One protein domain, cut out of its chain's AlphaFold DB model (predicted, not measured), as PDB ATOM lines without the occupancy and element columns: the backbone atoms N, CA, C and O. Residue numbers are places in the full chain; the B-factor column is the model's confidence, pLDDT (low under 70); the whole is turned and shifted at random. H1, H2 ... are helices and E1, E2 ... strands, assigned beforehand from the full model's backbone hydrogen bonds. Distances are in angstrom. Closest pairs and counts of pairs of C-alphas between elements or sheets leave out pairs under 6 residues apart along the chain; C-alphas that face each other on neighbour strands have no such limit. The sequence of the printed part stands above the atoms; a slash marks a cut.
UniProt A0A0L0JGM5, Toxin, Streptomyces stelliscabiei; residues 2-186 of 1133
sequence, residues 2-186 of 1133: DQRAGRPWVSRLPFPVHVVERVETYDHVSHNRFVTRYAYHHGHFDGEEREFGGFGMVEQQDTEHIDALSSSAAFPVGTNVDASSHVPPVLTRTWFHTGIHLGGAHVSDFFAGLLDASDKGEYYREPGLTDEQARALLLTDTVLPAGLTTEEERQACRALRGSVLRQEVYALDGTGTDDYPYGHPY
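This is residues 2 to 186 of the 1133 residues of the protein "Toxin" of Streptomyces stelliscabiei (UniProt A0A0L0JGM5). A long, twisted sheet of five strands forms a wall, with the short helix H3 over one face, H2 grazing it near the start of E2, and H5 near the far part of the E2 and E3 hairpin. H1 and H4 are off the sheet, and long loops join many of the parts. The printed part has 185 residues, in the order H1 E1 E2 E3 H2 E4 H3 H4 H5 E5, and the sheet, E1 E2 E3 E4 E5, is antiparallel throughout. The class is mixed, helices and strands, with under half of the residues in named elements. The whole is loose, with a radius of gyration of the C-alphas of 19.7 A and spans of 63 by 43 by 29 A.

The strands are E1, residues 22 to 26, 13.3 A; E2, residues 33 to 46, 39.3 A; E3, residues 51 to 61, 27.9 A; E4, residues 90 to 96, 19.3 A; and E5, residues 164 to 171, 20.9 A. E2 begins at C-alpha 33, (4.279, 35.414, -37.060), and E5 ends at C-alpha 171, (-8.364, 21.527, -30.852). The helices are H1, residues 2 to 5; H2, residues 66 to 69; H3, residues 107 to 112; H4, residues 131 to 137; and H5, residues 150 to 159, 14.4 A. H1 begins at C-alpha 2, (1.004, 5.878, -42.523).

E1, E2 and E3 form a meander, each strand the antiparallel neighbour of the one before, and its two hairpins are E1 with E2 and E2 with E3. N 23 and O 36 are 2.9 A apart across E1 and E2, and N 39 and O 59 are 2.9 A apart across E2 and E3. E2 bends by 57 degrees at residue 42 and E3 by 56 degrees at residue 57. N 58 and O 94 are within hydrogen-bond range across the antiparallel neighbours E3 and E4, at 2.9 A, and N 93 and O 168 are within hydrogen-bond range across the antiparallel neighbours E4 and E5, at 2.9 A. H3 is on the sheet at a height of 8.9 A, over E4, and runs along the strands, at 3 degrees to E4 on the local plane. H2 only grazes the sheet; its closest C-alpha pair with E2 is Leu 69 and Arg 33, 6.7 A. H1, H4 and H5 are not on it. H3 and H4 are only just apart, at 8.2 A. Each O i to N i+4 pair of H5 is within hydrogen-bond range; the count is 1 of 2 in H3 and 2 of 3 in H4, and H1 and H2 are too short for such a pair.

The farthest C-alphas, those of Thr 79 and Gly 147, are 63.7 A apart. The printed part has no cut. The links H1 to E1, H2 to E4, H3 to H4 and H4 to H5 are long. The mean pLDDT of the printed part is 85.8; residues 63 to 73, 103, 105, 117 to 118 and 120 are under 70.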
ATOM      1  N   ASP A   2       2.236   6.589 -42.901       83.50
ATOM      2  CA  ASP A   2       1.004   5.878 -42.523       83.50
ATOM      3  C   ASP A   2       1.086   4.353 -42.626       83.50
ATOM      4  O   ASP A   2       0.772   3.666 -41.660       83.50
ATOM      5  N   GLN A   3       1.640   3.809 -43.717       81.25
ATOM      6  CA  GLN A   3       1.835   2.357 -43.843       81.25
ATOM      7  C   GLN A   3       2.686   1.762 -42.703       81.25
ATOM      8  O   GLN A   3       2.401   0.665 -42.236       81.25
ATOM      9  N   ARG A   4       3.720   2.477 -42.228       81.31
ATOM     10  CA  ARG A   4       4.538   2.034 -41.080       81.31
ATOM     11  C   ARG A   4       3.792   2.177 -39.753       81.31
ATOM     12  O   ARG A   4       4.073   1.420 -38.835       81.31
ATOM     13  N   ALA A   5       2.852   3.116 -39.671       78.94
ATOM     14  CA  ALA A   5       1.951   3.301 -38.536       78.94
ATOM     15  C   ALA A   5       0.730   2.357 -38.580       78.94
ATOM     16  O   ALA A   5      -0.215   2.555 -37.826       78.94
ATOM     17  N   GLY A   6       0.722   1.354 -39.470       80.19
ATOM     18  CA  GLY A   6      -0.378   0.392 -39.592       80.19
ATOM     19  C   GLY A   6      -1.623   0.928 -40.307       80.19
ATOM     20  O   GLY A   6      -2.645   0.256 -40.299       80.19
ATOM     21  N   ARG A   7      -1.539   2.100 -40.950       80.19
ATOM     22  CA  ARG A   7      -2.631   2.751 -41.694       80.19
ATOM     23  C   ARG A   7      -2.283   2.816 -43.190       80.19
ATOM     24  O   ARG A   7      -1.843   3.855 -43.680       80.19
ATOM     25  N   PRO A   8      -2.315   1.698 -43.933       84.38
ATOM     26  CA  PRO A   8      -2.014   1.731 -45.361       84.38
ATOM     27  C   PRO A   8      -3.044   2.591 -46.106       84.38
ATOM     28  O   PRO A   8      -4.231   2.554 -45.803       84.38
ATOM     29  N   TRP A   9      -2.592   3.353 -47.103       89.00
ATOM     30  CA  TRP A   9      -3.505   4.127 -47.942       89.00
ATOM     31  C   TRP A   9      -4.457   3.209 -48.713       89.00
ATOM     32  O   TRP A   9      -4.048   2.163 -49.221       89.00
ATOM     33  N   VAL A  10      -5.702   3.666 -48.866       85.81
ATOM     34  CA  VAL A  10      -6.764   3.002 -49.650       85.81
ATOM     35  C   VAL A  10      -6.328   2.772 -51.103       85.81
ATOM     36  O   VAL A  10      -6.702   1.788 -51.734       85.81
ATOM     37  N   SER A  11      -5.491   3.664 -51.637       86.19
ATOM     38  CA  SER A  11      -4.979   3.590 -53.002       86.19
ATOM     39  C   SER A  11      -3.470   3.833 -53.054       86.19
ATOM     40  O   SER A  11      -2.848   4.218 -52.063       86.19
ATOM     41  N   ARG A  12      -2.856   3.565 -54.212       83.38
ATOM     42  CA  ARG A  12      -1.412   3.708 -54.417       83.38
ATOM     43  C   ARG A  12      -1.111   4.921 -55.285       83.38
ATOM     44  O   ARG A  12      -1.741   5.121 -56.319       83.38
ATOM     45  N   LEU A  13      -0.070   5.651 -54.904       89.62
ATOM     46  CA  LEU A  13       0.494   6.748 -55.678       89.62
ATOM     47  C   LEU A  13       1.869   6.310 -56.227       89.62
ATOM     48  O   LEU A  13       2.786   6.093 -55.432       89.62
ATOM     49  N   PRO A  14       2.029   6.110 -57.550       91.94
ATOM     50  CA  PRO A  14       3.223   5.473 -58.115       91.94
ATOM     51  C   PRO A  14       4.430   6.409 -58.304       91.94
ATOM     52  O   PRO A  14       5.493   5.945 -58.711       91.94
ATOM     53  N   PHE A  15       4.296   7.704 -58.016       91.56
ATOM     54  CA  PHE A  15       5.368   8.700 -58.118       91.56
ATOM     55  C   PHE A  15       5.280   9.713 -56.967       91.56
ATOM     56  O   PHE A  15       4.204   9.909 -56.402       91.56
ATOM     57  N   PRO A  16       6.390  10.368 -56.593       92.00
ATOM     58  CA  PRO A  16       6.366  11.405 -55.570       92.00
ATOM     59  C   PRO A  16       5.637  12.663 -56.061       92.00
ATOM     60  O   PRO A  16       5.827  13.097 -57.195       92.00
ATOM     61  N   VAL A  17       4.854  13.282 -55.176       92.88
ATOM     62  CA  VAL A  17       4.235  14.598 -55.385       92.88
ATOM     63  C   VAL A  17       4.824  15.557 -54.356       92.88
ATOM     64  O   VAL A  17       4.795  15.274 -53.159       92.88
ATOM     65  N   HIS A  18       5.377  16.679 -54.815       94.50
ATOM     66  CA  HIS A  18       5.828  17.746 -53.926       94.50
ATOM     67  C   HIS A  18       4.608  18.531 -53.439       94.50
ATOM     68  O   HIS A  18       3.866  19.082 -54.250       94.50
ATOM     69  N   VAL A  19       4.401  18.559 -52.125       94.31
ATOM     70  CA  VAL A  19       3.257  19.210 -51.475       94.31
ATOM     71  C   VAL A  19       3.727  20.324 -50.546       94.31
ATOM     72  O   VAL A  19       4.875  20.329 -50.099       94.31
ATOM     73  N   VAL A  20       2.835  21.269 -50.251       95.12
ATOM     74  CA  VAL A  20       3.093  22.324 -49.267       95.12
ATOM     75  C   VAL A  20       2.923  21.731 -47.872       95.12
ATOM     76  O   VAL A  20       1.807  21.520 -47.433       95.12
ATOM     77  N   GLU A  21       4.015  21.455 -47.165       91.88
ATOM     78  CA  GLU A  21       3.953  20.928 -45.790       91.88
ATOM     79  C   GLU A  21       3.711  22.036 -44.752       91.88
ATOM     80  O   GLU A  21       3.029  21.823 -43.750       91.88
ATOM     81  N   ARG A  22       4.283  23.224 -44.978       90.56
ATOM     82  CA  ARG A  22       4.323  24.321 -44.006       90.56
ATOM     83  C   ARG A  22       4.327  25.672 -44.715       90.56
ATOM     84  O   ARG A  22       5.089  25.869 -45.659       90.56
ATOM     85  N   VAL A  23       3.511  26.602 -44.230       90.25
ATOM     86  CA  VAL A  23       3.481  28.007 -44.664       90.25
ATOM     87  C   VAL A  23       3.800  28.880 -43.462       90.25
ATOM     88  O   VAL A  23       3.119  28.790 -42.443       90.25
ATOM     89  N   GLU A  24       4.830  29.718 -43.576       87.06
ATOM     90  CA  GLU A  24       5.178  30.714 -42.562       87.06
ATOM     91  C   GLU A  24       4.970  32.121 -43.107       87.06
ATOM     92  O   GLU A  24       5.474  32.451 -44.181       87.06
ATOM     93  N   THR A  25       4.293  32.957 -42.327       86.25
ATOM     94  CA  THR A  25       4.089  34.372 -42.644       86.25
ATOM     95  C   THR A  25       4.648  35.223 -41.514       86.25
ATOM     96  O   THR A  25       4.277  35.019 -40.358       86.25
ATOM     97  N   TYR A  26       5.524  36.176 -41.839       85.50
ATOM     98  CA  TYR A  26       6.100  37.131 -40.893       85.50
ATOM     99  C   TYR A  26       5.816  38.563 -41.347       85.50
ATOM    100  O   TYR A  26       6.125  38.939 -42.477       85.50
ATOM    101  N   ASP A  27       5.234  39.361 -40.458       85.31
ATOM    102  CA  ASP A  27       4.996  40.780 -40.687       85.31
ATOM    103  C   ASP A  27       6.144  41.603 -40.106       85.31
ATOM    104  O   ASP A  27       6.290  41.710 -38.892       85.31
ATOM    105  N   HIS A  28       6.945  42.216 -40.976       84.31
ATOM    106  CA  HIS A  28       8.089  43.032 -40.572       84.31
ATOM    107  C   HIS A  28       7.721  44.351 -39.887       84.31
ATOM    108  O   HIS A  28       8.617  45.004 -39.365       84.31
ATOM    109  N   VAL A  29       6.453  44.766 -39.893       85.38
ATOM    110  CA  VAL A  29       6.026  46.022 -39.268       85.38
ATOM    111  C   VAL A  29       5.382  45.759 -37.915       85.38
ATOM    112  O   VAL A  29       5.756  46.363 -36.912       85.38
ATOM    113  N   SER A  30       4.422  44.833 -37.875       81.81
ATOM    114  CA  SER A  30       3.772  44.459 -36.619       81.81
ATOM    115  C   SER A  30       4.537  43.392 -35.842       81.81
ATOM    116  O   SER A  30       4.176  43.153 -34.703       81.81
ATOM    117  N   HIS A  31       5.564  42.757 -36.418       83.81
ATOM    118  CA  HIS A  31       6.368  41.664 -35.842       83.81
ATOM    119  C   HIS A  31       5.550  40.423 -35.445       83.81
ATOM    120  O   HIS A  31       5.930  39.675 -34.538       83.81
ATOM    121  N   ASN A  32       4.425  40.205 -36.127       80.56
ATOM    122  CA  ASN A  32       3.577  39.028 -35.969       80.56
ATOM    123  C   ASN A  32       4.068  37.868 -36.839       80.56
ATOM    124  O   ASN A  32       4.538  38.076 -37.960       80.56
ATOM    125  N   ARG A  33       3.909  36.637 -36.341       81.38
ATOM    126  CA  ARG A  33       4.279  35.414 -37.060       81.38
ATOM    127  C   ARG A  33       3.153  34.385 -37.010       81.38
ATOM    128  O   ARG A  33       2.639  34.099 -35.934       81.38
ATOM    129  N   PHE A  34       2.831  33.799 -38.160       82.69
ATOM    130  CA  PHE A  34       1.809  32.759 -38.317       82.69
ATOM    131  C   PHE A  34       2.403  31.538 -39.019       82.69
ATOM    132  O   PHE A  34       3.242  31.690 -39.910       82.69
ATOM    133  N   VAL A  35       1.989  30.334 -38.613       83.44
ATOM    134  CA  VAL A  35       2.514  29.075 -39.162       83.44
ATOM    135  C   VAL A  35       1.377  28.090 -39.392       83.44
ATOM    136  O   VAL A  35       0.804  27.605 -38.428       83.44
ATOM    137  N   THR A  36       1.119  27.719 -40.641       89.19
ATOM    138  CA  THR A  36       0.144  26.672 -40.979       89.19
ATOM    139  C   THR A  36       0.869  25.411 -41.428       89.19
ATOM    140  O   THR A  36       1.835  25.500 -42.188       89.19
ATOM    141  N   ARG A  37       0.395  24.237 -41.002       90.94
ATOM    142  CA  ARG A  37       0.883  22.930 -41.465       90.94
ATOM    143  C   ARG A  37      -0.182  22.113 -42.166       90.94
ATOM    144  O   ARG A  37      -1.361  22.219 -41.838       90.94
ATOM    145  N   TYR A  38       0.284  21.251 -43.063       94.69
ATOM    146  CA  TYR A  38      -0.540  20.308 -43.799       94.69
ATOM    147  C   TYR A  38       0.053  18.899 -43.757       94.69
ATOM    148  O   TYR A  38       1.262  18.719 -43.922       94.69
ATOM    149  N   ALA A  39      -0.805  17.895 -43.591       94.56
ATOM    150  CA  ALA A  39      -0.478  16.491 -43.825       94.56
ATOM    151  C   ALA A  39      -1.457  15.898 -44.845       94.56
ATOM    152  O   ALA A  39      -2.642  16.222 -44.845       94.56
ATOM    153  N   TYR A  40      -0.948  15.056 -45.745       94.62
ATOM    154  CA  TYR A  40      -1.690  14.545 -46.898       94.62
ATOM    155  C   TYR A  40      -1.697  13.018 -46.897       94.62
ATOM    156  O   TYR A  40      -0.649  12.385 -46.746       94.62
ATOM    157  N   HIS A  41      -2.870  12.432 -47.122       93.81
ATOM    158  CA  HIS A  41      -3.108  10.998 -46.992       93.81
ATOM    159  C   HIS A  41      -3.958  10.465 -48.159       93.81
ATOM    160  O   HIS A  41      -4.641  11.217 -48.854       93.81
ATOM    161  N   HIS A  42      -3.921   9.150 -48.392       92.81
ATOM    162  CA  HIS A  42      -4.716   8.466 -49.429       92.81
ATOM    163  C   HIS A  42      -4.554   9.064 -50.839       92.81
ATOM    164  O   HIS A  42      -5.538   9.292 -51.540       92.81
ATOM    165  N   GLY A  43      -3.315   9.328 -51.266       93.31
ATOM    166  CA  GLY A  43      -3.038   9.808 -52.622       93.31
ATOM    167  C   GLY A  43      -3.491   8.807 -53.687       93.31
ATOM    168  O   GLY A  43      -3.230   7.607 -53.552       93.31
ATOM    169  N   HIS A  44      -4.149   9.295 -54.741       92.88
ATOM    170  CA  HIS A  44      -4.683   8.475 -55.828       92.88
ATOM    171  C   HIS A  44      -4.152   8.886 -57.199       92.88
ATOM    172  O   HIS A  44      -4.128  10.064 -57.552       92.88
ATOM    173  N   PHE A  45      -3.765   7.892 -57.995       93.62
ATOM    174  CA  PHE A  45      -3.446   8.060 -59.406       93.62
ATOM    175  C   PHE A  45      -4.312   7.127 -60.246       93.62
ATOM    176  O   PHE A  45      -4.289   5.909 -60.047       93.62
ATOM    177  N   ASP A  46      -5.038   7.702 -61.199       91.69
ATOM    178  CA  ASP A  46      -5.789   6.953 -62.198       91.69
ATOM    179  C   ASP A  46      -4.823   6.525 -63.309       91.69
ATOM    180  O   ASP A  46      -4.328   7.348 -64.080       91.69
ATOM    181  N   GLY A  47      -4.521   5.228 -63.377       90.00
ATOM    182  CA  GLY A  47      -3.598   4.675 -64.368       90.00
ATOM    183  C   GLY A  47      -4.146   4.640 -65.797       90.00
ATOM    184  O   GLY A  47      -3.346   4.638 -66.735       90.00
ATOM    185  N   GLU A  48      -5.472   4.634 -65.963       89.94
ATOM    186  CA  GLU A  48      -6.129   4.576 -67.274       89.94
ATOM    187  C   GLU A  48      -6.110   5.959 -67.932       89.94
ATOM    188  O   GLU A  48      -5.625   6.119 -69.053       89.94
ATOM    189  N   GLU A  49      -6.536   6.988 -67.193       91.56
ATOM    190  CA  GLU A  49      -6.498   8.381 -67.668       91.56
ATOM    191  C   GLU A  49      -5.137   9.057 -67.463       91.56
ATOM    192  O   GLU A  49      -4.881  10.129 -68.013       91.56
ATOM    193  N   ARG A  50      -4.238   8.412 -66.709       92.88
ATOM    194  CA  ARG A  50      -2.896   8.901 -66.351       92.88
ATOM    195  C   ARG A  50      -2.923  10.262 -65.663       92.88
ATOM    196  O   ARG A  50      -2.139  11.153 -65.992       92.88
ATOM    197  N   GLU A  51      -3.799  10.408 -64.678       93.50
ATOM    198  CA  GLU A  51      -3.991  11.656 -63.944       93.50
ATOM    199  C   GLU A  51      -3.927  11.461 -62.426       93.50
ATOM    200  O   GLU A  51      -4.271  10.411 -61.883       93.50
ATOM    201  N   PHE A  52      -3.475  12.499 -61.724       94.38
ATOM    202  CA  PHE A  52      -3.487  12.536 -60.267       94.38
ATOM    203  C   PHE A  52      -4.876  12.964 -59.773       94.38
ATOM    204  O   PHE A  52      -5.313  14.077 -60.055       94.38
ATOM    205  N   GLY A  53      -5.558  12.079 -59.041       90.19
ATOM    206  CA  GLY A  53      -6.915  12.294 -58.523       90.19
ATOM    207  C   GLY A  53      -6.977  13.096 -57.218       90.19
ATOM    208  O   GLY A  53      -8.064  13.419 -56.745       90.19
ATOM    209  N   GLY A  54      -5.819  13.426 -56.635       94.44
ATOM    210  CA  GLY A  54      -5.710  14.148 -55.369       94.44
ATOM    211  C   GLY A  54      -5.434  13.242 -54.168       94.44
ATOM    212  O   GLY A  54      -5.054  12.075 -54.308       94.44
ATOM    213  N   PHE A  55      -5.606  13.811 -52.977       95.50
ATOM    214  CA  PHE A  55      -5.465  13.136 -51.687       95.50
ATOM    215  C   PHE A  55      -6.844  12.925 -51.069       95.50
ATOM    216  O   PHE A  55      -7.641  13.858 -51.024       95.50
ATOM    217  N   GLY A  56      -7.123  11.709 -50.602       93.50
ATOM    218  CA  GLY A  56      -8.410  11.374 -49.987       93.50
ATOM    219  C   GLY A  56      -8.602  11.959 -48.593       93.50
ATOM    220  O   GLY A  56      -9.734  12.021 -48.132       93.50
ATOM    221  N   MET A  57      -7.533  12.423 -47.937       95.50
ATOM    222  CA  MET A  57      -7.640  13.187 -46.698       95.50
ATOM    223  C   MET A  57      -6.493  14.195 -46.560       95.50
ATOM    224  O   MET A  57      -5.344  13.897 -46.906       95.50
ATOM    225  N   VAL A  58      -6.823  15.392 -46.072       97.12
ATOM    226  CA  VAL A  58      -5.876  16.457 -45.728       97.12
ATOM    227  C   VAL A  58      -6.132  16.912 -44.296       97.12
ATOM    228  O   VAL A  58      -7.255  17.274 -43.943       97.12
ATOM    229  N   GLU A  59      -5.078  16.929 -43.490       96.12
ATOM    230  CA  GLU A  59      -5.074  17.545 -42.167       96.12
ATOM    231  C   GLU A  59      -4.455  18.935 -42.269       96.12
ATOM    232  O   GLU A  59      -3.354  19.079 -42.796       96.12
ATOM    233  N   GLN A  60      -5.143  19.951 -41.755       95.38
ATOM    234  CA  GLN A  60      -4.636  21.315 -41.643       95.38
ATOM    235  C   GLN A  60      -4.528  21.710 -40.170       95.38
ATOM    236  O   GLN A  60      -5.466  21.505 -39.402       95.38
ATOM    237  N   GLN A  61      -3.401  22.316 -39.797       92.50
ATOM    238  CA  GLN A  61      -3.160  22.889 -38.473       92.50
ATOM    239  C   GLN A  61      -2.832  24.377 -38.617       92.50
ATOM    240  O   GLN A  61      -1.844  24.720 -39.262       92.50
ATOM    241  N   ASP A  62      -3.657  25.261 -38.053       79.88
ATOM    242  CA  ASP A  62      -3.554  26.726 -38.213       79.88
ATOM    243  C   ASP A  62      -2.450  27.393 -37.368       79.88
ATOM    244  O   ASP A  62      -2.084  28.547 -37.589       79.88
ATOM    245  N   THR A  63      -1.896  26.669 -36.398       67.94
ATOM    246  CA  THR A  63      -0.641  27.002 -35.724       67.94
ATOM    247  C   THR A  63       0.086  25.702 -35.429       67.94
ATOM    248  O   THR A  63      -0.460  24.866 -34.742       67.94
ATOM    249  N   GLU A  64       1.297  25.489 -35.932       50.91
ATOM    250  CA  GLU A  64       2.001  24.205 -35.771       50.91
ATOM    251  C   GLU A  64       2.178  23.773 -34.303       50.91
ATOM    252  O   GLU A  64       1.716  22.713 -33.907       50.91
ATOM    253  N   HIS A  65       2.833  24.611 -33.499       53.94
ATOM    254  CA  HIS A  65       3.040  24.476 -32.055       53.94
ATOM    255  C   HIS A  65       3.458  25.855 -31.521       53.94
ATOM    256  O   HIS A  65       4.020  26.652 -32.275       53.94
ATOM    257  N   ILE A  66       3.253  26.140 -30.231       52.66
ATOM    258  CA  ILE A  66       3.743  27.390 -29.613       52.66
ATOM    259  C   ILE A  66       5.258  27.555 -29.842       52.66
ATOM    260  O   ILE A  66       5.714  28.636 -30.213       52.66
ATOM    261  N   ASP A  67       6.015  26.459 -29.757       46.12
ATOM    262  CA  ASP A  67       7.468  26.448 -29.961       46.12
ATOM    263  C   ASP A  67       7.883  26.676 -31.427       46.12
ATOM    264  O   ASP A  67       8.977  27.178 -31.698       46.12
ATOM    265  N   ALA A  68       7.006  26.384 -32.398       50.94
ATOM    266  CA  ALA A  68       7.281  26.569 -33.828       50.94
ATOM    267  C   ALA A  68       7.407  28.049 -34.235       50.94
ATOM    268  O   ALA A  68       8.065  28.371 -35.229       50.94
ATOM    269  N   LEU A  69       6.844  28.956 -33.426       52.12
ATOM    270  CA  LEU A  69       6.997  30.407 -33.563       52.12
ATOM    271  C   LEU A  69       8.425  30.889 -33.250       52.12
ATOM    272  O   LEU A  69       8.771  32.025 -33.580       52.12
ATOM    273  N   SER A  70       9.264  30.026 -32.664       51.47
ATOM    274  CA  SER A  70      10.644  30.335 -32.272       51.47
ATOM    275  C   SER A  70      11.723  29.591 -33.076       51.47
ATOM    276  O   SER A  70      12.890  29.963 -33.011       51.47
ATOM    277  N   SER A  71      11.365  28.576 -33.877       51.53
ATOM    278  CA  SER A  71      12.312  27.553 -34.368       51.53
ATOM    279  C   SER A  71      12.677  27.600 -35.864       51.53
ATOM    280  O   SER A  71      13.126  26.597 -36.417       51.53
ATOM    281  N   SER A  72      12.532  28.745 -36.543       57.31
ATOM    282  CA  SER A  72      12.940  28.882 -37.957       57.31
ATOM    283  C   SER A  72      14.236  29.670 -38.092       57.31
ATOM    284  O   SER A  72      14.426  30.678 -37.423       57.31
ATOM    285  N   ALA A  73      15.106  29.227 -39.001       59.16
ATOM    286  CA  ALA A  73      16.291  29.976 -39.415       59.16
ATOM    287  C   ALA A  73      15.979  31.043 -40.485       59.16
ATOM    288  O   ALA A  73      16.839  31.868 -40.783       59.16
ATOM    289  N   ALA A  74      14.783  31.011 -41.093       70.25
ATOM    290  CA  ALA A  74      14.428  31.866 -42.229       70.25
ATOM    291  C   ALA A  74      13.819  33.219 -41.821       70.25
ATOM    292  O   ALA A  74      13.993  34.197 -42.544       70.25
ATOM    293  N   PHE A  75      13.142  33.287 -40.669       74.50
ATOM    294  CA  PHE A  75      12.508  34.508 -40.161       74.50
ATOM    295  C   PHE A  75      12.839  34.743 -38.680       74.50
ATOM    296  O   PHE A  75      13.027  33.770 -37.945       74.50
ATOM    297  N   PRO A  76      12.879  36.008 -38.217       73.00
ATOM    298  CA  PRO A  76      13.024  36.324 -36.799       73.00
ATOM    299  C   PRO A  76      11.893  35.738 -35.941       73.00
ATOM    300  O   PRO A  76      10.798  35.435 -36.422       73.00
ATOM    301  N   VAL A  77      12.138  35.641 -34.634       73.69
ATOM    302  CA  VAL A  77      11.075  35.366 -33.657       73.69
ATOM    303  C   VAL A  77      10.102  36.551 -33.649       73.69
ATOM    304  O   VAL A  77      10.529  37.708 -33.656       73.69
ATOM    305  N   GLY A  78       8.796  36.276 -33.661       71.31
ATOM    306  CA  GLY A  78       7.784  37.323 -33.518       71.31
ATOM    307  C   GLY A  78       7.895  37.984 -32.145       71.31
ATOM    308  O   GLY A  78       7.931  37.285 -31.136       71.31
ATOM    309  N   THR A  79       7.972  39.315 -32.095       77.44
ATOM    310  CA  THR A  79       8.118  40.063 -30.830       77.44
ATOM    311  C   THR A  79       6.812  40.698 -30.357       77.44
ATOM    312  O   THR A  79       6.706  41.062 -29.191       77.44
ATOM    313  N   ASN A  80       5.809  40.828 -31.232       80.94
ATOM    314  CA  ASN A  80       4.499  41.404 -30.904       80.94
ATOM    315  C   ASN A  80       3.433  40.331 -30.644       80.94
ATOM    316  O   ASN A  80       2.299  40.400 -31.116       80.94
ATOM    317  N   VAL A  81       3.826  39.303 -29.908       76.75
ATOM    318  CA  VAL A  81       2.941  38.214 -29.519       76.75
ATOM    319  C   VAL A  81       2.896  38.133 -28.004       76.75
ATOM    320  O   VAL A  81       3.921  38.280 -27.337       76.75
ATOM    321  N   ASP A  82       1.710  37.906 -27.452       80.62
ATOM    322  CA  ASP A  82       1.579  37.558 -26.041       80.62
ATOM    323  C   ASP A  82       1.590  36.031 -25.911       80.62
ATOM    324  O   ASP A  82       0.570  35.369 -26.114       80.62
ATOM    325  N   ALA A  83       2.758  35.468 -25.583       79.00
ATOM    326  CA  ALA A  83       2.934  34.022 -25.456       79.00
ATOM    327  C   ALA A  83       1.991  33.398 -24.415       79.00
ATOM    328  O   ALA A  83       1.527  32.272 -24.597       79.00
ATOM    329  N   SER A  84       1.651  34.152 -23.364       83.75
ATOM    330  CA  SER A  84       0.703  33.723 -22.330       83.75
ATOM    331  C   SER A  84      -0.731  33.588 -22.859       83.75
ATOM    332  O   SER A  84      -1.534  32.826 -22.326       83.75
ATOM    333  N   SER A  85      -1.037  34.276 -23.963       84.44
ATOM    334  CA  SER A  85      -2.343  34.272 -24.626       84.44
ATOM    335  C   SER A  85      -2.371  33.393 -25.882       84.44
ATOM    336  O   SER A  85      -3.322  33.453 -26.667       84.44
ATOM    337  N   HIS A  86      -1.335  32.574 -26.103       85.50
ATOM    338  CA  HIS A  86      -1.342  31.601 -27.183       85.50
ATOM    339  C   HIS A  86      -2.459  30.583 -26.989       85.50
ATOM    340  O   HIS A  86      -2.649  30.023 -25.905       85.50
ATOM    341  N   VAL A  87      -3.175  30.319 -28.075       87.50
ATOM    342  CA  VAL A  87      -4.234  29.316 -28.120       87.50
ATOM    343  C   VAL A  87      -3.742  28.038 -28.798       87.50
ATOM    344  O   VAL A  87      -2.923  28.116 -29.721       87.50
ATOM    345  N   PRO A  88      -4.226  26.862 -28.367       88.50
ATOM    346  CA  PRO A  88      -3.914  25.601 -29.016       88.50
ATOM    347  C   PRO A  88      -4.219  25.610 -30.525       88.50
ATOM    348  O   PRO A  88      -5.157  26.290 -30.966       88.50
ATOM    349  N   PRO A  89      -3.462  24.836 -31.318       90.00
ATOM    350  CA  PRO A  89      -3.752  24.625 -32.731       90.00
ATOM    351  C   PRO A  89      -5.165  24.084 -32.944       90.00
ATOM    352  O   PRO A  89      -5.626  23.226 -32.185       90.00
ATOM    353  N   VAL A  90      -5.832  24.538 -33.999       94.06
ATOM    354  CA  VAL A  90      -7.027  23.870 -34.523       94.06
ATOM    355  C   VAL A  90      -6.583  22.865 -35.570       94.06
ATOM    356  O   VAL A  90      -5.856  23.217 -36.496       94.06
ATOM    357  N   LEU A  91      -7.025  21.621 -35.407       95.62
ATOM    358  CA  LEU A  91      -6.847  20.559 -36.388       95.62
ATOM    359  C   LEU A  91      -8.141  20.424 -37.188       95.62
ATOM    360  O   LEU A  91      -9.180  20.057 -36.640       95.62
ATOM    361  N   THR A  92      -8.064  20.678 -38.488       97.25
ATOM    362  CA  THR A  92      -9.152  20.422 -39.431       97.25
ATOM    363  C   THR A  92      -8.784  19.222 -40.289       97.25
ATOM    364  O   THR A  92      -7.841  19.290 -41.076       97.25
ATOM    365  N   ARG A  93      -9.527  18.123 -40.153       97.56
ATOM    366  CA  ARG A  93      -9.382  16.931 -41.002       97.56
ATOM    367  C   ARG A  93     -10.462  16.991 -42.072       97.56
ATOM    368  O   ARG A  93     -11.633  17.125 -41.735       97.56
ATOM    369  N   THR A  94     -10.078  16.962 -43.344       98.06
ATOM    370  CA  THR A  94     -11.021  17.012 -44.470       98.06
ATOM    371  C   THR A  94     -10.789  15.821 -45.384       98.06
ATOM    372  O   THR A  94      -9.678  15.633 -45.876       98.06
ATOM    373  N   TRP A  95     -11.835  15.034 -45.618       97.00
ATOM    374  CA  TRP A  95     -11.823  13.884 -46.512       97.00
ATOM    375  C   TRP A  95     -12.445  14.252 -47.852       97.00
ATOM    376  O   TRP A  95     -13.468  14.938 -47.912       97.00
ATOM    377  N   PHE A  96     -11.833  13.765 -48.925       95.38
ATOM    378  CA  PHE A  96     -12.212  14.051 -50.300       95.38
ATOM    379  C   PHE A  96     -12.450  12.762 -51.077       95.38
ATOM    380  O   PHE A  96     -11.747  11.763 -50.915       95.38
ATOM    381  N   HIS A  97     -13.388  12.815 -52.012       93.62
ATOM    382  CA  HIS A  97     -13.511  11.798 -53.036       93.62
ATOM    383  C   HIS A  97     -12.381  11.988 -54.061       93.62
ATOM    384  O   HIS A  97     -12.215  13.065 -54.627       93.62
ATOM    385  N   THR A  98     -11.576  10.957 -54.322       92.69
ATOM    386  CA  THR A  98     -10.385  11.053 -55.203       92.69
ATOM    387  C   THR A  98     -10.635  10.621 -56.645       92.69
ATOM    388  O   THR A  98      -9.742  10.681 -57.485       92.69
ATOM    389  N   GLY A  99     -11.846  10.158 -56.941       91.00
ATOM    390  CA  GLY A  99     -12.195   9.578 -58.237       91.00
ATOM    391  C   GLY A  99     -11.993   8.065 -58.321       91.00
ATOM    392  O   GLY A  99     -12.260   7.468 -59.361       91.00
ATOM    393  N   ILE A 100     -11.537   7.441 -57.231       90.19
ATOM    394  CA  ILE A 100     -11.250   6.012 -57.171       90.19
ATOM    395  C   ILE A 100     -12.510   5.161 -57.401       90.19
ATOM    396  O   ILE A 100     -13.566   5.431 -56.846       90.19
ATOM    397  N   HIS A 101     -12.376   4.099 -58.199       86.06
ATOM    398  CA  HIS A 101     -13.442   3.124 -58.490       86.06
ATOM    399  C   HIS A 101     -13.363   1.859 -57.598       86.06
ATOM    400  O   HIS A 101     -13.969   0.825 -57.874       86.06
ATOM    401  N   LEU A 102     -12.572   1.888 -56.523       79.62
ATOM    402  CA  LEU A 102     -12.451   0.758 -55.600       79.62
ATOM    403  C   LEU A 102     -13.745   0.669 -54.782       79.62
ATOM    404  O   LEU A 102     -14.045   1.588 -54.036       79.62
ATOM    405  N   GLY A 103     -14.524  -0.401 -54.956       69.50
ATOM    406  CA  GLY A 103     -15.841  -0.526 -54.316       69.50
ATOM    407  C   GLY A 103     -16.947   0.331 -54.951       69.50
ATOM    408  O   GLY A 103     -18.060   0.325 -54.444       69.50
ATOM    409  N   GLY A 104     -16.687   1.033 -56.061       73.75
ATOM    410  CA  GLY A 104     -17.690   1.829 -56.780       73.75
ATOM    411  C   GLY A 104     -18.324   2.919 -55.910       73.75
ATOM    412  O   GLY A 104     -17.674   3.904 -55.576       73.75
ATOM    413  N   ALA A 105     -19.590   2.730 -55.540       66.50
ATOM    414  CA  ALA A 105     -20.386   3.648 -54.723       66.50
ATOM    415  C   ALA A 105     -20.094   3.563 -53.211       66.50
ATOM    416  O   ALA A 105     -20.939   3.965 -52.434       66.50
ATOM    417  N   HIS A 106     -18.960   2.998 -52.788       79.69
ATOM    418  CA  HIS A 106     -18.640   2.722 -51.378       79.69
ATOM    419  C   HIS A 106     -17.354   3.431 -50.913       79.69
ATOM    420  O   HIS A 106     -16.638   2.937 -50.045       79.69
ATOM    421  N   VAL A 107     -16.984   4.559 -51.532       81.50
ATOM    422  CA  VAL A 107     -15.718   5.254 -51.231       81.50
ATOM    423  C   VAL A 107     -15.707   5.829 -49.813       81.50
ATOM    424  O   VAL A 107     -14.683   5.761 -49.133       81.50
ATOM    425  N   SER A 108     -16.832   6.372 -49.346       83.62
ATOM    426  CA  SER A 108     -16.944   6.884 -47.979       83.62
ATOM    427  C   SER A 108     -16.872   5.763 -46.935       83.62
ATOM    428  O   SER A 108     -16.312   5.983 -45.859       83.62
ATOM    429  N   ASP A 109     -17.303   4.542 -47.279       84.81
ATOM    430  CA  ASP A 109     -17.244   3.368 -46.396       84.81
ATOM    431  C   ASP A 109     -15.806   2.985 -46.012       84.81
ATOM    432  O   ASP A 109     -15.576   2.528 -44.888       84.81
ATOM    433  N   PHE A 110     -14.823   3.219 -46.896       84.25
ATOM    434  CA  PHE A 110     -13.402   2.997 -46.583       84.25
ATOM    435  C   PHE A 110     -12.896   3.940 -45.490       84.25
ATOM    436  O   PHE A 110     -12.031   3.557 -44.706       84.25
ATOM    437  N   PHE A 111     -13.404   5.175 -45.438       88.69
ATOM    438  CA  PHE A 111     -13.009   6.152 -44.421       88.69
ATOM    439  C   PHE A 111     -13.852   6.024 -43.150       88.69
ATOM    440  O   PHE A 111     -13.343   6.217 -42.050       88.69
ATOM    441  N   ALA A 112     -15.124   5.660 -43.276       86.19
ATOM    442  CA  ALA A 112     -16.021   5.434 -42.149       86.19
ATOM    443  C   ALA A 112     -15.727   4.133 -41.381       86.19
ATOM    444  O   ALA A 112     -16.094   3.997 -40.208       86.19
ATOM    445  N   GLY A 113     -15.046   3.180 -42.022       79.19
ATOM    446  CA  GLY A 113     -14.716   1.884 -41.442       79.19
ATOM    447  C   GLY A 113     -15.885   0.916 -41.480       79.19
ATOM    448  O   GLY A 113     -16.271   0.369 -40.449       79.19
ATOM    449  N   LEU A 114     -16.542   0.799 -42.634       76.44
ATOM    450  CA  LEU A 114     -17.761   0.001 -42.787       76.44
ATOM    451  C   LEU A 114     -17.560  -1.268 -43.628       76.44
ATOM    452  O   LEU A 114     -18.536  -1.979 -43.877       76.44
ATOM    453  N   LEU A 115     -16.316  -1.567 -44.017       72.38
ATOM    454  CA  LEU A 115     -15.970  -2.663 -44.928       72.38
ATOM    455  C   LEU A 115     -16.186  -4.049 -44.306       72.38
ATOM    456  O   LEU A 115     -16.693  -4.952 -44.970       72.38
ATOM    457  N   ASP A 116     -15.823  -4.220 -43.033       72.00
ATOM    458  CA  ASP A 116     -16.039  -5.451 -42.273       72.00
ATOM    459  C   ASP A 116     -16.173  -5.185 -40.761       72.00
ATOM    460  O   ASP A 116     -16.068  -4.052 -40.298       72.00
ATOM    461  N   ALA A 117     -16.444  -6.236 -39.978       66.94
ATOM    462  CA  ALA A 117     -16.702  -6.139 -38.537       66.94
ATOM    463  C   ALA A 117     -15.470  -5.768 -37.682       66.94
ATOM    464  O   ALA A 117     -15.604  -5.567 -36.478       66.94
ATOM    465  N   SER A 118     -14.271  -5.735 -38.267       68.25
ATOM    466  CA  SER A 118     -13.021  -5.366 -37.593       68.25
ATOM    467  C   SER A 118     -12.510  -3.976 -37.978       68.25
ATOM    468  O   SER A 118     -11.592  -3.464 -37.332       68.25
ATOM    469  N   ASP A 119     -13.115  -3.356 -38.992       71.50
ATOM    470  CA  ASP A 119     -12.747  -2.038 -39.485       71.50
ATOM    471  C   ASP A 119     -13.359  -0.925 -38.616       71.50
ATOM    472  O   ASP A 119     -14.574  -0.804 -38.451       71.50
ATOM    473  N   LYS A 120     -12.498  -0.099 -38.021       69.94
ATOM    474  CA  LYS A 120     -12.914   1.048 -37.200       69.94
ATOM    475  C   LYS A 120     -12.881   2.378 -37.957       69.94
ATOM    476  O   LYS A 120     -13.421   3.354 -37.439       69.94
ATOM    477  N   GLY A 121     -12.312   2.418 -39.165       83.81
ATOM    478  CA  GLY A 121     -12.239   3.629 -39.985       83.81
ATOM    479  C   GLY A 121     -11.458   4.783 -39.350       83.81
ATOM    480  O   GLY A 121     -10.749   4.626 -38.357       83.81
ATOM    481  N   GLU A 122     -11.589   5.962 -39.953       90.25
ATOM    482  CA  GLU A 122     -10.922   7.213 -39.569       90.25
ATOM    483  C   GLU A 122     -11.877   8.312 -39.095       90.25
ATOM    484  O   GLU A 122     -11.413   9.301 -38.511       90.25
ATOM    485  N   TYR A 123     -13.175   8.166 -39.381       92.81
ATOM    486  CA  TYR A 123     -14.213   9.111 -38.977       92.81
ATOM    487  C   TYR A 123     -14.460   9.059 -37.471       92.81
ATOM    488  O   TYR A 123     -14.446   7.996 -36.847       92.81
ATOM    489  N   TYR A 124     -14.762  10.219 -36.900       93.25
ATOM    490  CA  TYR A 124     -15.222  10.339 -35.528       93.25
ATOM    491  C   TYR A 124     -16.494   9.519 -35.278       93.25
ATOM    492  O   TYR A 124     -17.482   9.650 -36.008       93.25
ATOM    493  N   ARG A 125     -16.484   8.731 -34.198       90.94
ATOM    494  CA  ARG A 125     -17.636   7.975 -33.687       90.94
ATOM    495  C   ARG A 125     -18.002   8.511 -32.302       90.94
ATOM    496  O   ARG A 125     -17.117   8.758 -31.489       90.94
ATOM    497  N   GLU A 126     -19.289   8.707 -32.024       91.81
ATOM    498  CA  GLU A 126     -19.715   9.125 -30.684       91.81
ATOM    499  C   GLU A 126     -19.414   8.007 -29.655       91.81
ATOM    500  O   GLU A 126     -19.651   6.828 -29.943       91.81
ATOM    501  N   PRO A 127     -18.906   8.335 -28.449       90.94
ATOM    502  CA  PRO A 127     -18.581   7.334 -27.438       90.94
ATOM    503  C   PRO A 127     -19.798   6.524 -26.988       90.94
ATOM    504  O   PRO A 127     -20.871   7.072 -26.746       90.94
ATOM    505  N   GLY A 128     -19.599   5.220 -26.788       87.06
ATOM    506  CA  GLY A 128     -20.617   4.322 -26.234       87.06
ATOM    507  C   GLY A 128     -21.656   3.813 -27.237       87.06
ATOM    508  O   GLY A 128     -22.512   3.023 -26.842       87.06
ATOM    509  N   LEU A 129     -21.576   4.212 -28.510       87.44
ATOM    510  CA  LEU A 129     -22.410   3.649 -29.570       87.44
ATOM    511  C   LEU A 129     -21.905   2.270 -30.014       87.44
ATOM    512  O   LEU A 129     -20.699   2.028 -30.085       87.44
ATOM    513  N   THR A 130     -22.831   1.370 -30.353       86.88
ATOM    514  CA  THR A 130     -22.501   0.153 -31.112       86.88
ATOM    515  C   THR A 130     -22.122   0.510 -32.553       86.88
ATOM    516  O   THR A 130     -22.482   1.580 -33.044       86.88
ATOM    517  N   ASP A 131     -21.449  -0.392 -33.274       81.69
ATOM    518  CA  ASP A 131     -21.104  -0.155 -34.686       81.69
ATOM    519  C   ASP A 131     -22.345   0.102 -35.558       81.69
ATOM    520  O   ASP A 131     -22.313   0.932 -36.463       81.69
ATOM    521  N   GLU A 132     -23.464  -0.560 -35.249       84.50
ATOM    522  CA  GLU A 132     -24.750  -0.343 -35.920       84.50
ATOM    523  C   GLU A 132     -25.298   1.070 -35.659       84.50
ATOM    524  O   GLU A 132     -25.722   1.754 -36.590       84.50
ATOM    525  N   GLN A 133     -25.234   1.543 -34.410       88.06
ATOM    526  CA  GLN A 133     -25.675   2.890 -34.039       88.06
ATOM    527  C   GLN A 133     -24.782   3.976 -34.646       88.06
ATOM    528  O   GLN A 133     -25.296   4.966 -35.161       88.06
ATOM    529  N   ALA A 134     -23.459   3.789 -34.625       87.12
ATOM    530  CA  ALA A 134     -22.516   4.718 -35.240       87.12
ATOM    531  C   ALA A 134     -22.731   4.806 -36.760       87.12
ATOM    532  O   ALA A 134     -22.766   5.900 -37.319       87.12
ATOM    533  N   ARG A 135     -22.966   3.663 -37.422       85.25
ATOM    534  CA  ARG A 135     -23.291   3.603 -38.853       85.25
ATOM    535  C   ARG A 135     -24.597   4.326 -39.188       85.25
ATOM    536  O   ARG A 135     -24.676   4.965 -40.228       85.25
ATOM    537  N   ALA A 136     -25.601   4.267 -38.313       88.19
ATOM    538  CA  ALA A 136     -26.880   4.943 -38.531       88.19
ATOM    539  C   ALA A 136     -26.785   6.485 -38.519       88.19
ATOM    540  O   ALA A 136     -27.691   7.147 -39.033       88.19
ATOM    541  N   LEU A 137     -25.714   7.060 -37.949       89.81
ATOM    542  CA  LEU A 137     -25.469   8.508 -37.939       89.81
ATOM    543  C   LEU A 137     -24.828   9.029 -39.233       89.81
ATOM    544  O   LEU A 137     -25.036  10.189 -39.577       89.81
ATOM    545  N   LEU A 138     -24.082   8.195 -39.957       91.56
ATOM    546  CA  LEU A 138     -23.404   8.576 -41.203       91.56
ATOM    547  C   LEU A 138     -24.400   8.731 -42.350       91.56
ATOM    548  O   LEU A 138     -25.450   8.086 -42.349       91.56
ATOM    549  N   LEU A 139     -24.101   9.569 -43.340       92.31
ATOM    550  CA  LEU A 139     -24.891   9.607 -44.569       92.31
ATOM    551  C   LEU A 139     -24.696   8.308 -45.358       92.31
ATOM    552  O   LEU A 139     -23.718   7.581 -45.200       92.31
ATOM    553  N   THR A 140     -25.664   8.002 -46.220       87.88
ATOM    554  CA  THR A 140     -25.448   6.964 -47.237       87.88
ATOM    555  C   THR A 140     -24.399   7.434 -48.242       87.88
ATOM    556  O   THR A 140     -24.258   8.637 -48.461       87.88
ATOM    557  N   ASP A 141     -23.673   6.513 -48.866       86.56
ATOM    558  CA  ASP A 141     -22.643   6.874 -49.841       86.56
ATOM    559  C   ASP A 141     -23.252   7.459 -51.139       86.56
ATOM    560  O   ASP A 141     -24.468   7.492 -51.355       86.56
ATOM    561  N   THR A 142     -22.389   7.964 -52.013       88.50
ATOM    562  CA  THR A 142     -22.731   8.593 -53.281       88.50
ATOM    563  C   THR A 142     -23.529   7.659 -54.183       88.50
ATOM    564  O   THR A 142     -23.131   6.536 -54.482       88.50
ATOM    565  N   VAL A 143     -24.643   8.167 -54.706       89.25
ATOM    566  CA  VAL A 143     -25.529   7.395 -55.577       89.25
ATOM    567  C   VAL A 143     -25.023   7.440 -57.018       89.25
ATOM    568  O   VAL A 143     -25.022   8.500 -57.656       89.25
ATOM    569  N   LEU A 144     -24.635   6.276 -57.545       90.31
ATOM    570  CA  LEU A 144     -24.324   6.075 -58.963       90.31
ATOM    571  C   LEU A 144     -25.586   5.665 -59.753       90.31
ATOM    572  O   LEU A 144     -26.459   4.983 -59.210       90.31
ATOM    573  N   PRO A 145     -25.709   6.046 -61.039       88.31
ATOM    574  CA  PRO A 145     -26.848   5.650 -61.857       88.31
ATOM    575  C   PRO A 145     -26.844   4.141 -62.136       88.31
ATOM    576  O   PRO A 145     -25.796   3.535 -62.337       88.31
ATOM    577  N   ALA A 146     -28.029   3.529 -62.214       87.44
ATOM    578  CA  ALA A 146     -28.159   2.121 -62.586       87.44
ATOM    579  C   ALA A 146     -27.841   1.880 -64.078       87.44
ATOM    580  O   ALA A 146     -28.068   2.745 -64.927       87.44
ATOM    581  N   GLY A 147     -27.375   0.671 -64.412       87.94
ATOM    582  CA  GLY A 147     -27.173   0.239 -65.805       87.94
ATOM    583  C   GLY A 147     -25.964   0.865 -66.509       87.94
ATOM    584  O   GLY A 147     -25.949   0.949 -67.740       87.94
ATOM    585  N   LEU A 148     -24.971   1.329 -65.747       90.88
ATOM    586  CA  LEU A 148     -23.672   1.726 -66.279       90.88
ATOM    587  C   LEU A 148     -22.838   0.497 -66.656       90.88
ATOM    588  O   LEU A 148     -22.918  -0.553 -66.024       90.88
ATOM    589  N   THR A 149     -22.015   0.626 -67.696       91.81
ATOM    590  CA  THR A 149     -20.912  -0.325 -67.913       91.81
ATOM    591  C   THR A 149     -19.798  -0.077 -66.893       91.81
ATOM    592  O   THR A 149     -19.650   1.046 -66.429       91.81
ATOM    593  N   THR A 150     -18.941  -1.063 -66.612       89.62
ATOM    594  CA  THR A 150     -17.810  -0.902 -65.669       89.62
ATOM    595  C   THR A 150     -16.920   0.305 -65.983       89.62
ATOM    596  O   THR A 150     -16.417   0.977 -65.090       89.62
ATOM    597  N   GLU A 151     -16.740   0.616 -67.267       90.69
ATOM    598  CA  GLU A 151     -15.963   1.786 -67.676       90.69
ATOM    599  C   GLU A 151     -16.720   3.101 -67.443       90.69
ATOM    600  O   GLU A 151     -16.122   4.108 -67.078       90.69
ATOM    601  N   GLU A 152     -18.041   3.105 -67.613       92.69
ATOM    602  CA  GLU A 152     -18.866   4.259 -67.255       92.69
ATOM    603  C   GLU A 152     -18.956   4.448 -65.733       92.69
ATOM    604  O   GLU A 152     -18.959   5.587 -65.283       92.69
ATOM    605  N   GLU A 153     -18.975   3.376 -64.936       92.25
ATOM    606  CA  GLU A 153     -18.902   3.450 -63.468       92.25
ATOM    607  C   GLU A 153     -17.584   4.088 -63.017       92.25
ATOM    608  O   GLU A 153     -17.589   5.031 -62.225       92.25
ATOM    609  N   ARG A 154     -16.455   3.661 -63.597       91.69
ATOM    610  CA  ARG A 154     -15.146   4.283 -63.355       91.69
ATOM    611  C   ARG A 154     -15.155   5.774 -63.694       91.69
ATOM    612  O   ARG A 154     -14.673   6.590 -62.910       91.69
ATOM    613  N   GLN A 155     -15.725   6.141 -64.843       94.19
ATOM    614  CA  GLN A 155     -15.842   7.537 -65.273       94.19
ATOM    615  C   GLN A 155     -16.802   8.354 -64.385       94.19
ATOM    616  O   GLN A 155     -16.558   9.542 -64.168       94.19
ATOM    617  N   ALA A 156     -17.848   7.733 -63.835       93.81
ATOM    618  CA  ALA A 156     -18.758   8.351 -62.874       93.81
ATOM    619  C   ALA A 156     -18.051   8.640 -61.540       93.81
ATOM    620  O   ALA A 156     -18.125   9.766 -61.049       93.81
ATOM    621  N   CYS A 157     -17.292   7.678 -60.999       92.75
ATOM    622  CA  CYS A 157     -16.444   7.895 -59.823       92.75
ATOM    623  C   CYS A 157     -15.425   9.009 -60.087       92.75
ATOM    624  O   CYS A 157     -15.305   9.930 -59.281       92.75
ATOM    625  N   ARG A 158     -14.753   8.991 -61.247       93.62
ATOM    626  CA  ARG A 158     -13.795  10.029 -61.663       93.62
ATOM    627  C   ARG A 158     -14.389  11.443 -61.623       93.62
ATOM    628  O   ARG A 158     -13.673  12.382 -61.276       93.62
ATOM    629  N   ALA A 159     -15.674  11.610 -61.942       94.31
ATOM    630  CA  ALA A 159     -16.348  12.912 -61.928       94.31
ATOM    631  C   ALA A 159     -16.458  13.536 -60.521       94.31
ATOM    632  O   ALA A 159     -16.598  14.748 -60.407       94.31
ATOM    633  N   LEU A 160     -16.343  12.735 -59.459       93.94
ATOM    634  CA  LEU A 160     -16.408  13.181 -58.064       93.94
ATOM    635  C   LEU A 160     -15.045  13.615 -57.499       93.94
ATOM    636  O   LEU A 160     -14.955  13.966 -56.326       93.94
ATOM    637  N   ARG A 161     -13.956  13.538 -58.275       93.81
ATOM    638  CA  ARG A 161     -12.612  13.874 -57.779       93.81
ATOM    639  C   ARG A 161     -12.564  15.307 -57.215       93.81
ATOM    640  O   ARG A 161     -12.995  16.255 -57.867       93.81
ATOM    641  N   GLY A 162     -11.998  15.467 -56.024       93.31
ATOM    642  CA  GLY A 162     -11.881  16.752 -55.328       93.31
ATOM    643  C   GLY A 162     -13.125  17.182 -54.546       93.31
ATOM    644  O   GLY A 162     -13.056  18.182 -53.834       93.31
ATOM    645  N   SER A 163     -14.236  16.445 -54.620       95.12
ATOM    646  CA  SER A 163     -15.425  16.720 -53.809       95.12
ATOM    647  C   SER A 163     -15.175  16.392 -52.336       95.12
ATOM    648  O   SER A 163     -14.656  15.322 -52.026       95.12
ATOM    649  N   VAL A 164     -15.558  17.287 -51.420       96.06
ATOM    650  CA  VAL A 164     -15.472  17.045 -49.969       96.06
ATOM    651  C   VAL A 164     -16.547  16.041 -49.558       96.06
ATOM    652  O   VAL A 164     -17.715  16.222 -49.886       96.06
ATOM    653  N   LEU A 165     -16.146  14.999 -48.833       95.31
ATOM    654  CA  LEU A 165     -17.047  14.001 -48.249       95.31
ATOM    655  C   LEU A 165     -17.331  14.299 -46.778       95.31
ATOM    656  O   LEU A 165     -18.449  14.110 -46.310       95.31
ATOM    657  N   ARG A 166     -16.318  14.756 -46.034       97.38
ATOM    658  CA  ARG A 166     -16.439  15.017 -44.600       97.38
ATOM    659  C   ARG A 166     -15.400  16.017 -44.118       97.38
ATOM    660  O   ARG A 166     -14.287  16.052 -44.642       97.38
ATOM    661  N   GLN A 167     -15.739  16.784 -43.093       98.06
ATOM    662  CA  GLN A 167     -14.819  17.647 -42.372       98.06
ATOM    663  C   GLN A 167     -15.066  17.563 -40.865       98.06
ATOM    664  O   GLN A 167     -16.201  17.567 -40.396       98.06
ATOM    665  N   GLU A 168     -13.983  17.507 -40.097       98.00
ATOM    666  CA  GLU A 168     -14.014  17.460 -38.638       98.00
ATOM    667  C   GLU A 168     -13.052  18.502 -38.061       98.00
ATOM    668  O   GLU A 168     -11.909  18.622 -38.518       98.00
ATOM    669  N   VAL A 169     -13.508  19.255 -37.054       97.50
ATOM    670  CA  VAL A 169     -12.749  20.356 -36.441       97.50
ATOM    671  C   VAL A 169     -12.465  20.059 -34.971       97.50
ATOM    672  O   VAL A 169     -13.384  19.934 -34.163       97.50
ATOM    673  N   TYR A 170     -11.184  20.006 -34.612       96.19
ATOM    674  CA  TYR A 170     -10.679  19.704 -33.270       96.19
ATOM    675  C   TYR A 170      -9.767  20.816 -32.746       96.19
ATOM    676  O   TYR A 170      -9.293  21.662 -33.504       96.19
ATOM    677  N   ALA A 171      -9.449  20.758 -31.453       93.00
ATOM    678  CA  ALA A 171      -8.364  21.527 -30.852       93.00
ATOM    679  C   ALA A 171      -7.288  20.595 -30.287       93.00
ATOM    680  O   ALA A 171      -7.595  19.642 -29.576       93.00
ATOM    681  N   LEU A 172      -6.020  20.898 -30.564       91.25
ATOM    682  CA  LEU A 172      -4.863  20.157 -30.054       91.25
ATOM    683  C   LEU A 172      -4.434  20.694 -28.683       91.25
ATOM    684  O   LEU A 172      -3.331  21.209 -28.515       91.25
ATOM    685  N   ASP A 173      -5.332  20.616 -27.703       87.25
ATOM    686  CA  ASP A 173      -5.163  21.211 -26.370       87.25
ATOM    687  C   ASP A 173      -4.791  20.209 -25.266       87.25
ATOM    688  O   ASP A 173      -4.734  20.569 -24.092       87.25
ATOM    689  N   GLY A 174      -4.520  18.955 -25.636       84.88
ATOM    690  CA  GLY A 174      -4.084  17.907 -24.710       84.88
ATOM    691  C   GLY A 174      -5.198  17.306 -23.850       84.88
ATOM    692  O   GLY A 174      -4.904  16.509 -22.966       84.88
ATOM    693  N   THR A 175      -6.466  17.641 -24.107       85.06
ATOM    694  CA  THR A 175      -7.624  17.077 -23.377       85.06
ATOM    695  C   THR A 175      -8.138  15.751 -23.961       85.06
ATOM    696  O   THR A 175      -9.193  15.259 -23.560       85.06
ATOM    697  N   GLY A 176      -7.414  15.174 -24.924       85.19
ATOM    698  CA  GLY A 176      -7.747  13.890 -25.535       85.19
ATOM    699  C   GLY A 176      -7.580  12.693 -24.596       85.19
ATOM    700  O   GLY A 176      -6.925  12.768 -23.558       85.19
ATOM    701  N   THR A 177      -8.167  11.568 -24.991       88.06
ATOM    702  CA  THR A 177      -8.004  10.252 -24.354       88.06
ATOM    703  C   THR A 177      -7.328   9.279 -25.323       88.06
ATOM    704  O   THR A 177      -7.152   9.607 -26.495       88.06
ATOM    705  N   ASP A 178      -6.984   8.070 -24.870       84.62
ATOM    706  CA  ASP A 178      -6.407   7.036 -25.747       84.62
ATOM    707  C   ASP A 178      -7.315   6.717 -26.952       84.62
ATOM    708  O   ASP A 178      -6.828   6.546 -28.068       84.62
ATOM    709  N   ASP A 179      -8.637   6.703 -26.739       83.50
ATOM    710  CA  ASP A 179      -9.632   6.456 -27.792       83.50
ATOM    711  C   ASP A 179      -9.919   7.701 -28.658       83.50
ATOM    712  O   ASP A 179     -10.295   7.571 -29.822       83.50
ATOM    713  N   TYR A 180      -9.732   8.910 -28.111       89.38
ATOM    714  CA  TYR A 180      -9.966  10.192 -28.790       89.38
ATOM    715  C   TYR A 180      -8.767  11.128 -28.579       89.38
ATOM    716  O   TYR A 180      -8.851  12.063 -27.775       89.38
ATOM    717  N   PRO A 181      -7.643  10.920 -29.288       88.00
ATOM    718  CA  PRO A 181      -6.375  11.602 -29.001       88.00
ATOM    719  C   PRO A 181      -6.424  13.128 -29.181       88.00
ATOM    720  O   PRO A 181      -5.614  13.842 -28.595       88.00
ATOM    721  N   TYR A 182      -7.388  13.643 -29.951       90.12
ATOM    722  CA  TYR A 182      -7.622  15.081 -30.160       90.12
ATOM    723  C   TYR A 182      -8.831  15.620 -29.366       90.12
ATOM    724  O   TYR A 182      -9.289  16.739 -29.596       90.12
ATOM    725  N   GLY A 183      -9.371  14.818 -28.443       92.31
ATOM    726  CA  GLY A 183     -10.642  15.075 -27.769       92.31
ATOM    727  C   GLY A 183     -11.845  14.956 -28.713       92.31
ATOM    728  O   GLY A 183     -11.735  14.487 -29.845       92.31
ATOM    729  N   HIS A 184     -13.013  15.384 -28.238       95.25
ATOM    730  CA  HIS A 184     -14.220  15.458 -29.066       95.25
ATOM    731  C   HIS A 184     -14.178  16.687 -29.994       95.25
ATOM    732  O   HIS A 184     -13.671  17.738 -29.576       95.25
ATOM    733  N   PRO A 185     -14.723  16.588 -31.221       96.56
ATOM    734  CA  PRO A 185     -14.736  17.692 -32.174       96.56
ATOM    735  C   PRO A 185     -15.658  18.830 -31.716       96.56
ATOM    736  O   PRO A 185     -16.604  18.632 -30.950       96.56
ATOM    737  N   TYR A 186     -15.401  20.036 -32.217       96.62
ATOM    738  CA  TYR A 186     -16.345  21.153 -32.147       96.62
ATOM    739  C   TYR A 186     -17.489  20.943 -33.130       96.62
ATOM    740  O   TYR A 186     -18.657  21.025 -32.747       96.62
TER     741      TYR A 186